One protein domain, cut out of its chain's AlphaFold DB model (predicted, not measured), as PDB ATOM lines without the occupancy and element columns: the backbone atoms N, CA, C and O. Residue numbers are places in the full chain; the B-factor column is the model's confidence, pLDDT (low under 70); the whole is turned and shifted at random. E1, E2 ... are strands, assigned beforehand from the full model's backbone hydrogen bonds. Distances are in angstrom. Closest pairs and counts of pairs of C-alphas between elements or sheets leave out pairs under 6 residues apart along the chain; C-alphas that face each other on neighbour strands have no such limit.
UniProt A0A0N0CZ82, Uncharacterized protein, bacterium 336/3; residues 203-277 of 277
ATOM      1  N   ASN A 203     234.304 381.079 161.527       80.88
ATOM      2  CA  ASN A 203     233.558 382.287 161.161       80.88
ATOM      3  C   ASN A 203     233.724 383.413 162.205       80.88
ATOM      4  O   ASN A 203     233.414 384.566 161.925       80.88
ATOM      5  N   ALA A 204     234.185 383.083 163.416       73.94
ATOM      6  CA  ALA A 204     234.449 384.044 164.482       73.94
ATOM      7  C   ALA A 204     235.781 384.805 164.319       73.94
ATOM      8  O   ALA A 204     236.017 385.775 165.046       73.94
ATOM      9  N   ILE A 205     236.665 384.387 163.402       72.62
ATOM     10  CA  ILE A 205     237.963 385.039 163.211       72.62
ATOM     11  C   ILE A 205     237.773 386.396 162.521       72.62
ATOM     12  O   ILE A 205     237.268 386.482 161.405       72.62
ATOM     13  N   LYS A 206     238.225 387.467 163.189       75.00
ATOM     14  CA  LYS A 206     238.212 388.839 162.650       75.00
ATOM     15  C   LYS A 206     239.433 389.162 161.786       75.00
ATOM     16  O   LYS A 206     239.358 390.045 160.938       75.00
ATOM     17  N   THR A 207     240.550 388.476 162.018       83.25
ATOM     18  CA  THR A 207     241.850 388.750 161.392       83.25
ATOM     19  C   THR A 207     242.582 387.449 161.106       83.25
ATOM     20  O   THR A 207     242.620 386.564 161.956       83.25
ATOM     21  N   LEU A 208     243.181 387.335 159.921       90.19
ATOM     22  CA  LEU A 208     243.934 386.141 159.541       90.19
ATOM     23  C   LEU A 208     245.182 385.955 160.421       90.19
ATOM     24  O   LEU A 208     245.815 386.965 160.759       90.19
ATOM     25  N   PRO A 209     245.558 384.700 160.744       89.75
ATOM     26  CA  PRO A 209     246.726 384.400 161.566       89.75
ATOM     27  C   PRO A 209     248.003 385.084 161.078       89.75
ATOM     28  O   PRO A 209     248.243 385.204 159.870       89.75
ATOM     29  N   ASP A 210     248.821 385.538 162.021       89.62
ATOM     30  CA  ASP A 210     250.219 385.865 161.760       89.62
ATOM     31  C   ASP A 210     250.987 384.568 161.515       89.62
ATOM     32  O   ASP A 210     250.823 383.583 162.237       89.62
ATOM     33  N   VAL A 211     251.785 384.553 160.450       89.88
ATOM     34  CA  VAL A 211     252.696 383.445 160.176       89.88
ATOM     35  C   VAL A 211     254.039 383.810 160.785       89.88
ATOM     36  O   VAL A 211     254.611 384.850 160.470       89.88
ATOM     37  N   HIS A 212     254.511 382.969 161.695       87.81
ATOM     38  CA  HIS A 212     255.789 383.117 162.369       87.81
ATOM     39  C   HIS A 212     256.860 382.325 161.627       87.81
ATOM     40  O   HIS A 212     256.574 381.289 161.021       87.81
ATOM     41  N   PHE A 213     258.104 382.791 161.736       80.94
ATOM     42  CA  PHE A 213     259.268 382.220 161.056       80.94
ATOM     43  C   PHE A 213     260.385 381.949 162.042       80.94
ATOM     44  O   PHE A 213     260.593 382.726 162.978       80.94
ATOM     45  N   ALA A 214     261.108 380.854 161.823       73.94
ATOM     46  CA  ALA A 214     262.363 380.654 162.515       73.94
ATOM     47  C   ALA A 214     263.391 381.717 162.075       73.94
ATOM     48  O   ALA A 214     263.226 382.364 161.038       73.94
ATOM     49  N   PRO A 215     264.479 381.919 162.837       63.72
ATOM     50  CA  PRO A 215     265.586 382.785 162.431       63.72
ATOM     51  C   PRO A 215     266.354 382.333 161.169       63.72
ATOM     52  O   PRO A 215     267.365 382.957 160.834       63.72
ATOM     53  N   SER A 216     265.906 381.296 160.455       66.06
ATOM     54  CA  SER A 216     266.409 380.872 159.149       66.06
ATOM     55  C   SER A 216     265.381 381.070 158.029       66.06
ATOM     56  O   SER A 216     264.273 381.559 158.220       66.06
ATOM     57  N   GLU A 217     265.802 380.777 156.801       60.53
ATOM     58  CA  GLU A 217     265.017 380.977 155.571       60.53
ATOM     59  C   GLU A 217     263.982 379.870 155.330       60.53
ATOM     60  O   GLU A 217     263.326 379.834 154.290       60.53
ATOM     61  N   LYS A 218     263.864 378.926 156.263       70.62
ATOM     62  CA  LYS A 218     262.975 377.766 156.208       70.62
ATOM     63  C   LYS A 218     262.429 377.584 157.624       70.62
ATOM     64  O   LYS A 218     263.056 378.055 158.566       70.62
ATOM     65  N   ASN A 219     261.277 376.931 157.762       82.56
ATOM     66  CA  ASN A 219     260.556 376.700 159.020       82.56
ATOM     67  C   ASN A 219     259.588 377.822 159.423       82.56
ATOM     68  O   ASN A 219     259.975 378.940 159.780       82.56
ATOM     69  N   TRP A 220     258.297 377.497 159.376       88.00
ATOM     70  CA  TRP A 220     257.213 378.431 159.657       88.00
ATOM     71  C   TRP A 220     256.104 377.779 160.479       88.00
ATOM     72  O   TRP A 220     255.937 376.558 160.511       88.00
ATOM     73  N   GLY A 221     255.307 378.615 161.139       90.81
ATOM     74  CA  GLY A 221     254.142 378.146 161.870       90.81
ATOM     75  C   GLY A 221     253.169 379.253 162.227       90.81
ATOM     76  O   GLY A 221     253.518 380.428 162.235       90.81
ATOM     77  N   PHE A 222     251.932 378.876 162.514       91.94
ATOM     78  CA  PHE A 222     250.901 379.794 162.990       91.94
ATOM     79  C   PHE A 222     249.880 379.055 163.850       91.94
ATOM     80  O   PHE A 222     249.747 377.832 163.782       91.94
ATOM     81  N   SER A 223     249.137 379.804 164.652       90.56
ATOM     82  CA  SER A 223     247.997 379.319 165.428       90.56
ATOM     83  C   SER A 223     246.690 379.819 164.811       90.56
ATOM     84  O   SER A 223     246.625 380.906 164.236       90.56
ATOM     85  N   TYR A 224     245.616 379.039 164.917       88.56
ATOM     86  CA  TYR A 224     244.289 379.483 164.494       88.56
ATOM     87  C   TYR A 224     243.168 378.768 165.251       88.56
ATOM     88  O   TYR A 224     243.384 377.749 165.901       88.56
ATOM     89  N   LEU A 225     241.949 379.306 165.149       86.56
ATOM     90  CA  LEU A 225     240.726 378.621 165.572       86.56
ATOM     91  C   LEU A 225     240.060 377.974 164.360       86.56
ATOM     92  O   LEU A 225     239.694 378.671 163.406       86.56
ATOM     93  N   ASN A 226     239.883 376.655 164.396       85.44
ATOM     94  CA  ASN A 226     239.159 375.953 163.340       85.44
ATOM     95  C   ASN A 226     237.648 376.257 163.388       85.44
ATOM     96  O   ASN A 226     237.147 376.975 164.258       85.44
ATOM     97  N   ASP A 227     236.889 375.699 162.453       82.81
ATOM     98  CA  ASP A 227     235.436 375.888 162.372       82.81
ATOM     99  C   ASP A 227     234.658 375.384 163.601       82.81
ATOM    100  O   ASP A 227     233.566 375.882 163.877       82.81
ATOM    101  N   LYS A 228     235.248 374.482 164.390       86.25
ATOM    102  CA  LYS A 228     234.723 373.997 165.675       86.25
ATOM    103  C   LYS A 228     235.147 374.840 166.882       86.25
ATOM    104  O   LYS A 228     234.805 374.487 168.005       86.25
ATOM    105  N   GLN A 229     235.848 375.955 166.660       84.31
ATOM    106  CA  GLN A 229     236.435 376.805 167.706       84.31
ATOM    107  C   GLN A 229     237.497 376.092 168.558       84.31
ATOM    108  O   GLN A 229     237.742 376.468 169.702       84.31
ATOM    109  N   GLU A 230     238.155 375.081 167.996       84.75
ATOM    110  CA  GLU A 230     239.304 374.425 168.611       84.75
ATOM    111  C   GLU A 230     240.585 375.158 168.197       84.75
ATOM    112  O   GLU A 230     240.775 375.478 167.017       84.75
ATOM    113  N   SER A 231     241.474 375.402 169.159       85.88
ATOM    114  CA  SER A 231     242.802 375.960 168.900       85.88
ATOM    115  C   SER A 231     243.695 374.925 168.224       85.88
ATOM    116  O   SER A 231     243.981 373.864 168.784       85.88
ATOM    117  N   LYS A 232     244.174 375.265 167.031       89.31
ATOM    118  CA  LYS A 232     245.117 374.475 166.247       89.31
ATOM    119  C   LYS A 232     246.420 375.232 166.083       89.31
ATOM    120  O   LYS A 232     246.427 376.461 165.987       89.31
ATOM    121  N   ILE A 233     247.509 374.482 166.006       90.75
ATOM    122  CA  ILE A 233     248.815 374.990 165.599       90.75
ATOM    123  C   ILE A 233     249.212 374.281 164.312       90.75
ATOM    124  O   ILE A 233     249.045 373.073 164.191       90.75
ATOM    125  N   VAL A 234     249.753 375.031 163.362       91.69
ATOM    126  CA  VAL A 234     250.356 374.496 162.144       91.69
ATOM    127  C   VAL A 234     251.848 374.766 162.196       91.69
ATOM    128  O   VAL A 234     252.249 375.905 162.425       91.69
ATOM    129  N   ILE A 235     252.656 373.732 161.972       90.06
ATOM    130  CA  ILE A 235     254.114 373.829 161.829       90.06
ATOM    131  C   ILE A 235     254.487 373.078 160.553       90.06
ATOM    132  O   ILE A 235     254.178 371.891 160.429       90.06
ATOM    133  N   ASP A 236     255.086 373.779 159.590       89.00
ATOM    134  CA  ASP A 236     255.491 373.240 158.281       89.00
ATOM    135  C   ASP A 236     254.417 372.366 157.605       89.00
ATOM    136  O   ASP A 236     254.663 371.266 157.109       89.00
ATOM    137  N   GLY A 237     253.177 372.858 157.625       89.19
ATOM    138  CA  GLY A 237     252.022 372.202 157.009       89.19
ATOM    139  C   GLY A 237     251.392 371.075 157.833       89.19
ATOM    140  O   GLY A 237     250.313 370.608 157.472       89.19
ATOM    141  N   LYS A 238     252.004 370.656 158.947       89.94
ATOM    142  CA  LYS A 238     251.424 369.672 159.873       89.94
ATOM    143  C   LYS A 238     250.593 370.377 160.938       89.94
ATOM    144  O   LYS A 238     251.057 371.333 161.554       89.94
ATOM    145  N   GLU A 239     249.373 369.897 161.150       90.75
ATOM    146  CA  GLU A 239     248.451 370.411 162.167       90.75
ATOM    147  C   GLU A 239     248.614 369.643 163.487       90.75
ATOM    148  O   GLU A 239     248.753 368.418 163.493       90.75
ATOM    149  N   TYR A 240     248.579 370.372 164.601       87.12
ATOM    150  CA  TYR A 240     248.710 369.872 165.964       87.12
ATOM    151  C   TYR A 240     247.541 370.368 166.819       87.12
ATOM    152  O   TYR A 240     247.171 371.547 166.777       87.12
ATOM    153  N   ASP A 241     246.982 369.462 167.622       84.69
ATOM    154  CA  ASP A 241     245.939 369.779 168.593       84.69
ATOM    155  C   ASP A 241     246.504 370.534 169.796       84.69
ATOM    156  O   ASP A 241     247.578 370.208 170.310       84.69
ATOM    157  N   THR A 242     245.751 371.519 170.291       76.25
ATOM    158  CA  THR A 242     246.101 372.231 171.522       76.25
ATOM    159  C   THR A 242     244.870 372.451 172.391       76.25
ATOM    160  O   THR A 242     243.804 372.822 171.905       76.25
ATOM    161  N   ASN A 243     245.026 372.248 173.699       70.06
ATOM    162  CA  ASN A 243     243.955 372.495 174.669       70.06
ATOM    163  C   ASN A 243     243.892 373.966 175.121       70.06
ATOM    164  O   ASN A 243     242.882 374.381 175.680       70.06
ATOM    165  N   PHE A 244     244.965 374.739 174.898       65.00
ATOM    166  CA  PHE A 244     245.057 376.193 175.086       65.00
ATOM    167  C   PHE A 244     246.444 376.681 174.623       65.00
ATOM    168  O   PHE A 244     247.425 376.148 175.132       65.00
ATOM    169  N   ILE A 245     246.520 377.668 173.711       63.06
ATOM    170  CA  ILE A 245     247.405 378.871 173.670       63.06
ATOM    171  C   ILE A 245     247.439 379.477 172.266       63.06
ATOM    172  O   ILE A 245     247.420 378.778 171.259       63.06
ATOM    173  N   ASN A 246     247.440 380.811 172.232       65.88
ATOM    174  CA  ASN A 246     247.137 381.616 171.051       65.88
ATOM    175  C   ASN A 246     248.324 381.853 170.114       65.88
ATOM    176  O   ASN A 246     248.124 382.497 169.092       65.88
ATOM    177  N   GLU A 247     249.531 381.376 170.422       80.50
ATOM    178  CA  GLU A 247     250.718 381.764 169.657       80.50
ATOM    179  C   GLU A 247     251.805 380.687 169.675       80.50
ATOM    180  O   GLU A 247     252.032 380.018 170.687       80.50
ATOM    181  N   VAL A 248     252.480 380.538 168.535       87.56
ATOM    182  CA  VAL A 248     253.682 379.720 168.375       87.56
ATOM    183  C   VAL A 248     254.891 380.647 168.306       87.56
ATOM    184  O   VAL A 248     254.875 381.658 167.614       87.56
ATOM    185  N   SER A 249     255.960 380.306 169.018       88.31
ATOM    186  CA  SER A 249     257.233 381.024 168.948       88.31
ATOM    187  C   SER A 249     258.269 380.172 168.233       88.31
ATOM    188  O   SER A 249     258.484 379.017 168.608       88.31
ATOM    189  N   LEU A 250     258.931 380.749 167.232       87.31
ATOM    190  CA  LEU A 250     260.006 380.102 166.488       87.31
ATOM    191  C   LEU A 250     261.349 380.763 166.825       87.31
ATOM    192  O   LEU A 250     261.445 381.988 166.880       87.31
ATOM    193  N   TYR A 251     262.381 379.965 167.103       86.12
ATOM    194  CA  TYR A 251     263.689 380.464 167.550       86.12
ATOM    195  C   TYR A 251     264.821 379.470 167.269       86.12
ATOM    196  O   TYR A 251     264.579 378.295 167.019       86.12
ATOM    197  N   ALA A 252     266.070 379.933 167.358       85.81
ATOM    198  CA  ALA A 252     267.263 379.101 167.223       85.81
ATOM    199  C   ALA A 252     268.020 378.988 168.556       85.81
ATOM    200  O   ALA A 252     268.176 379.970 169.281       85.81
ATOM    201  N   GLN A 253     268.510 377.792 168.873       85.81
ATOM    202  CA  GLN A 253     269.342 377.498 170.038       85.81
ATOM    203  C   GLN A 253     270.333 376.381 169.677       85.81
ATOM    204  O   GLN A 253     269.945 375.369 169.104       85.81
ATOM    205  N   GLU A 254     271.616 376.549 170.018       88.25
ATOM    206  CA  GLU A 254     272.647 375.500 169.853       88.25
ATOM    207  C   GLU A 254     272.767 374.949 168.414       88.25
ATOM    208  O   GLU A 254     272.990 373.761 168.195       88.25
ATOM    209  N   GLY A 255     272.610 375.820 167.411       84.12
ATOM    210  CA  GLY A 255     272.696 375.436 165.996       84.12
ATOM    211  C   GLY A 255     271.483 374.662 165.472       84.12
ATOM    212  O   GLY A 255     271.528 374.166 164.351       84.12
ATOM    213  N   LYS A 256     270.409 374.565 166.262       85.75
ATOM    214  CA  LYS A 256     269.119 374.003 165.861       85.75
ATOM    215  C   LYS A 256     268.030 375.050 165.959       85.75
ATOM    216  O   LYS A 256     268.092 375.954 166.793       85.75
ATOM    217  N   GLU A 257     267.012 374.897 165.134       87.88
ATOM    218  CA  GLU A 257     265.817 375.720 165.194       87.88
ATOM    219  C   GLU A 257     264.684 374.959 165.867       87.88
ATOM    220  O   GLU A 257     264.610 373.730 165.799       87.88
ATOM    221  N   TYR A 258     263.796 375.699 166.519       88.88
ATOM    222  CA  TYR A 258     262.716 375.148 167.307       88.88
ATOM    223  C   TYR A 258     261.426 375.922 167.111       88.88
ATOM    224  O   TYR A 258     261.425 377.153 167.079       88.88
ATOM    225  N   ALA A 259     260.327 375.178 167.089       90.19
ATOM    226  CA  ALA A 259     259.006 375.685 167.400       90.19
ATOM    227  C   ALA A 259     258.690 375.389 168.863       90.19
ATOM    228  O   ALA A 259     258.890 374.267 169.333       90.19
ATOM    229  N   SER A 260     258.174 376.373 169.591       90.06
ATOM    230  CA  SER A 260     257.630 376.156 170.927       90.06
ATOM    231  C   SER A 260     256.296 376.838 171.115       90.06
ATOM    232  O   SER A 260     256.062 377.931 170.604       90.06
ATOM    233  N   TRP A 261     255.460 376.206 171.918       90.94
ATOM    234  CA  TRP A 261     254.201 376.755 172.376       90.94
ATOM    235  C   TRP A 261     253.915 376.186 173.753       90.94
ATOM    236  O   TRP A 261     254.435 375.143 174.160       90.94
ATOM    237  N   LEU A 262     253.076 376.881 174.489       88.88
ATOM    238  CA  LEU A 262     252.613 376.412 175.778       88.88
ATOM    239  C   LEU A 262     251.300 375.629 175.572       88.88
ATOM    240  O   LEU A 262     250.568 375.895 174.625       88.88
ATOM    241  N   SER A 263     250.984 374.670 176.435       85.69
ATOM    242  CA  SER A 263     249.670 374.014 176.484       85.69
ATOM    243  C   SER A 263     249.178 373.853 177.920       85.69
ATOM    244  O   SER A 263     249.963 373.908 178.869       85.69
ATOM    245  N   LEU A 264     247.864 373.671 178.090       82.12
ATOM    246  CA  LEU A 264     247.258 373.297 179.370       82.12
ATOM    247  C   LEU A 264     246.830 371.830 179.362       82.12
ATOM    248  O   LEU A 264     246.052 371.403 178.511       82.12
ATOM    249  N   GLU A 265     247.273 371.080 180.366       83.88
ATOM    250  CA  GLU A 265     246.799 369.724 180.644       83.88
ATOM    251  C   GLU A 265     246.340 369.632 182.102       83.88
ATOM    252  O   GLU A 265     247.133 369.610 183.049       83.88
ATOM    253  N   GLY A 266     245.019 369.640 182.301       84.06
ATOM    254  CA  GLY A 266     244.423 369.745 183.631       84.06
ATOM    255  C   GLY A 266     244.774 371.079 184.295       84.06
ATOM    256  O   GLY A 266     244.302 372.129 183.873       84.06
ATOM    257  N   LYS A 267     245.589 371.037 185.356       86.88
ATOM    258  CA  LYS A 267     246.091 372.231 186.069       86.88
ATOM    259  C   LYS A 267     247.560 372.548 185.763       86.88
ATOM    260  O   LYS A 267     248.128 373.429 186.401       86.88
ATOM    261  N   ASN A 268     248.176 371.828 184.825       86.62
ATOM    262  CA  ASN A 268     249.585 371.983 184.484       86.62
ATOM    263  C   ASN A 268     249.744 372.828 183.216       86.62
ATOM    264  O   ASN A 268     249.018 372.626 182.244       86.62
ATOM    265  N   ILE A 269     250.724 373.735 183.229       87.25
ATOM    266  CA  ILE A 269     251.221 374.432 182.038       87.25
ATOM    267  C   ILE A 269     252.413 373.631 181.513       87.25
ATOM    268  O   ILE A 269     253.367 373.393 182.254       87.25
ATOM    269  N   ILE A 270     252.362 373.229 180.248       86.94
ATOM    270  CA  ILE A 270     253.407 372.444 179.585       86.94
ATOM    271  C   ILE A 270     254.058 373.308 178.509       86.94
ATOM    272  O   ILE A 270     253.364 373.926 177.710       86.94
ATOM    273  N   LEU A 271     255.392 373.349 178.476       89.81
ATOM    274  CA  LEU A 271     256.144 373.910 177.356       89.81
ATOM    275  C   LEU A 271     256.424 372.801 176.346       89.81
ATOM    276  O   LEU A 271     257.253 371.926 176.590       89.81
ATOM    277  N   ASN A 272     255.746 372.864 175.208       87.94
ATOM    278  CA  ASN A 272     256.017 372.001 174.073       87.94
ATOM    279  C   ASN A 272     257.137 372.617 173.239       87.94
ATOM    280  O   ASN A 272     257.197 373.835 173.049       87.94
ATOM    281  N   LYS A 273     258.031 371.767 172.741       89.94
ATOM    282  CA  LYS A 273     259.160 372.163 171.905       89.94
ATOM    283  C   LYS A 273     259.394 371.083 170.857       89.94
ATOM    284  O   LYS A 273     259.594 369.925 171.211       89.94
ATOM    285  N   ILE A 274     259.390 371.467 169.589       88.88
ATOM    286  CA  ILE A 274     259.750 370.608 168.459       88.88
ATOM    287  C   ILE A 274     260.973 371.219 167.786       88.88
ATOM    288  O   ILE A 274     261.020 372.428 167.579       88.88
ATOM    289  N   ALA A 275     261.977 370.395 167.497       87.75
ATOM    290  CA  ALA A 275     263.114 370.797 166.678       87.75
ATOM    291  C   ALA A 275     262.760 370.640 165.197       87.75
ATOM    292  O   ALA A 275     262.106 369.660 164.838       87.75
ATOM    293  N   PHE A 276     263.216 371.568 164.364       81.88
ATOM    294  CA  PHE A 276     263.149 371.405 162.914       81.88
ATOM    295  C   PHE A 276     264.219 370.406 162.441       81.88
ATOM    296  O   PHE A 276     265.300 370.327 163.040       81.88
ATOM    297  N   GLU A 277     263.882 369.616 161.417       64.19
ATOM    298  CA  GLU A 277     264.781 368.649 160.758       64.19
ATOM    299  C   GLU A 277     265.526 369.277 159.577       64.19
ATOM    300  O   GLU A 277     264.894 370.038 158.810       64.19
TER     301      GLU A 277
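AT A GLANCE: This is residues 203 to 277 of the 277 residues of an uncharacterized protein of bacterium 336/3 (UniProt A0A0N0CZ82). Two small three-stranded sheets, E1 E2 E3 and then E4 E5 E6, make a V: they come near each other around residues 220, 221 and 235 of the one and 250 and 259 of the other, and the long hairpin of E5 and E6 slants away from E1 and E2. The first stretch, residues 203 to 219, runs beside E1 as an extra rim. The printed part has 75 residues with six named strands, E1 to E6 in order, and no named helix; it is all strand, and both sheets are antiparallel. The whole is compact, with a radius of gyration of the C-alphas of 12.8 A and spans of 38 by 30 by 17 A.

HOW THE PARTS SIT: Residues 212 to 213 pair antiparallel with residues 220 to 221 of E1, residues 220 to 225. E1 and E2, residues 231 to 235, form a hairpin at 165 degrees, with N 224 and O 232 2.9 A apart. E2 and E3, residues 238 to 241, form another hairpin at 151 degrees, with N 240 and O 233 2.8 A apart. These three strands are a meander, each the antiparallel neighbour of the one before; E2 is the inner strand. A short link leads to E4, residues 249 to 253, which is apart from E3. E4 and E5, residues 256 to 265, form a hairpin at 134 degrees, with N 251 and O 258 3.0 A apart. E5 and E6, residues 268 to 275, form a hairpin at 157 degrees, with N 263 and O 270 2.8 A apart. E4, E5 and E6 are the second meander, in a strongly twisted sheet. Between the sheets, the closest C-alphas of E1 and E4 are those of Trp 220 and Leu 250, 7.6 A apart. The closest C-alphas of E2 and E5 are those of Ile 235 and Ala 259, also 7.6 A apart. E6 is apart from E1, E2 and E3.

IN THESE COORDINATES: E1 begins at C-alpha 220, (257.213, 378.431, 159.657), and is 17.5 A long. E2 is 13.5 A, E3 10.3 A and E4 12.7 A long. E5, the longest strand, measures 27.1 A and ends at C-alpha 265, (246.799, 369.724, 180.644). E6 measures 22.4 A and ends at C-alpha 275, (263.114, 370.797, 166.678).

THE WHOLE: The two C-alphas farthest apart are those of Asn 203 and Glu 254, 40.6 A. The printed part has no cut and ends at the chain's last residue, 277. No link between named strands is long. Mean pLDDT of the printed part is 83.7; residues 215 to 217, 244 to 246 and 277 are under 70.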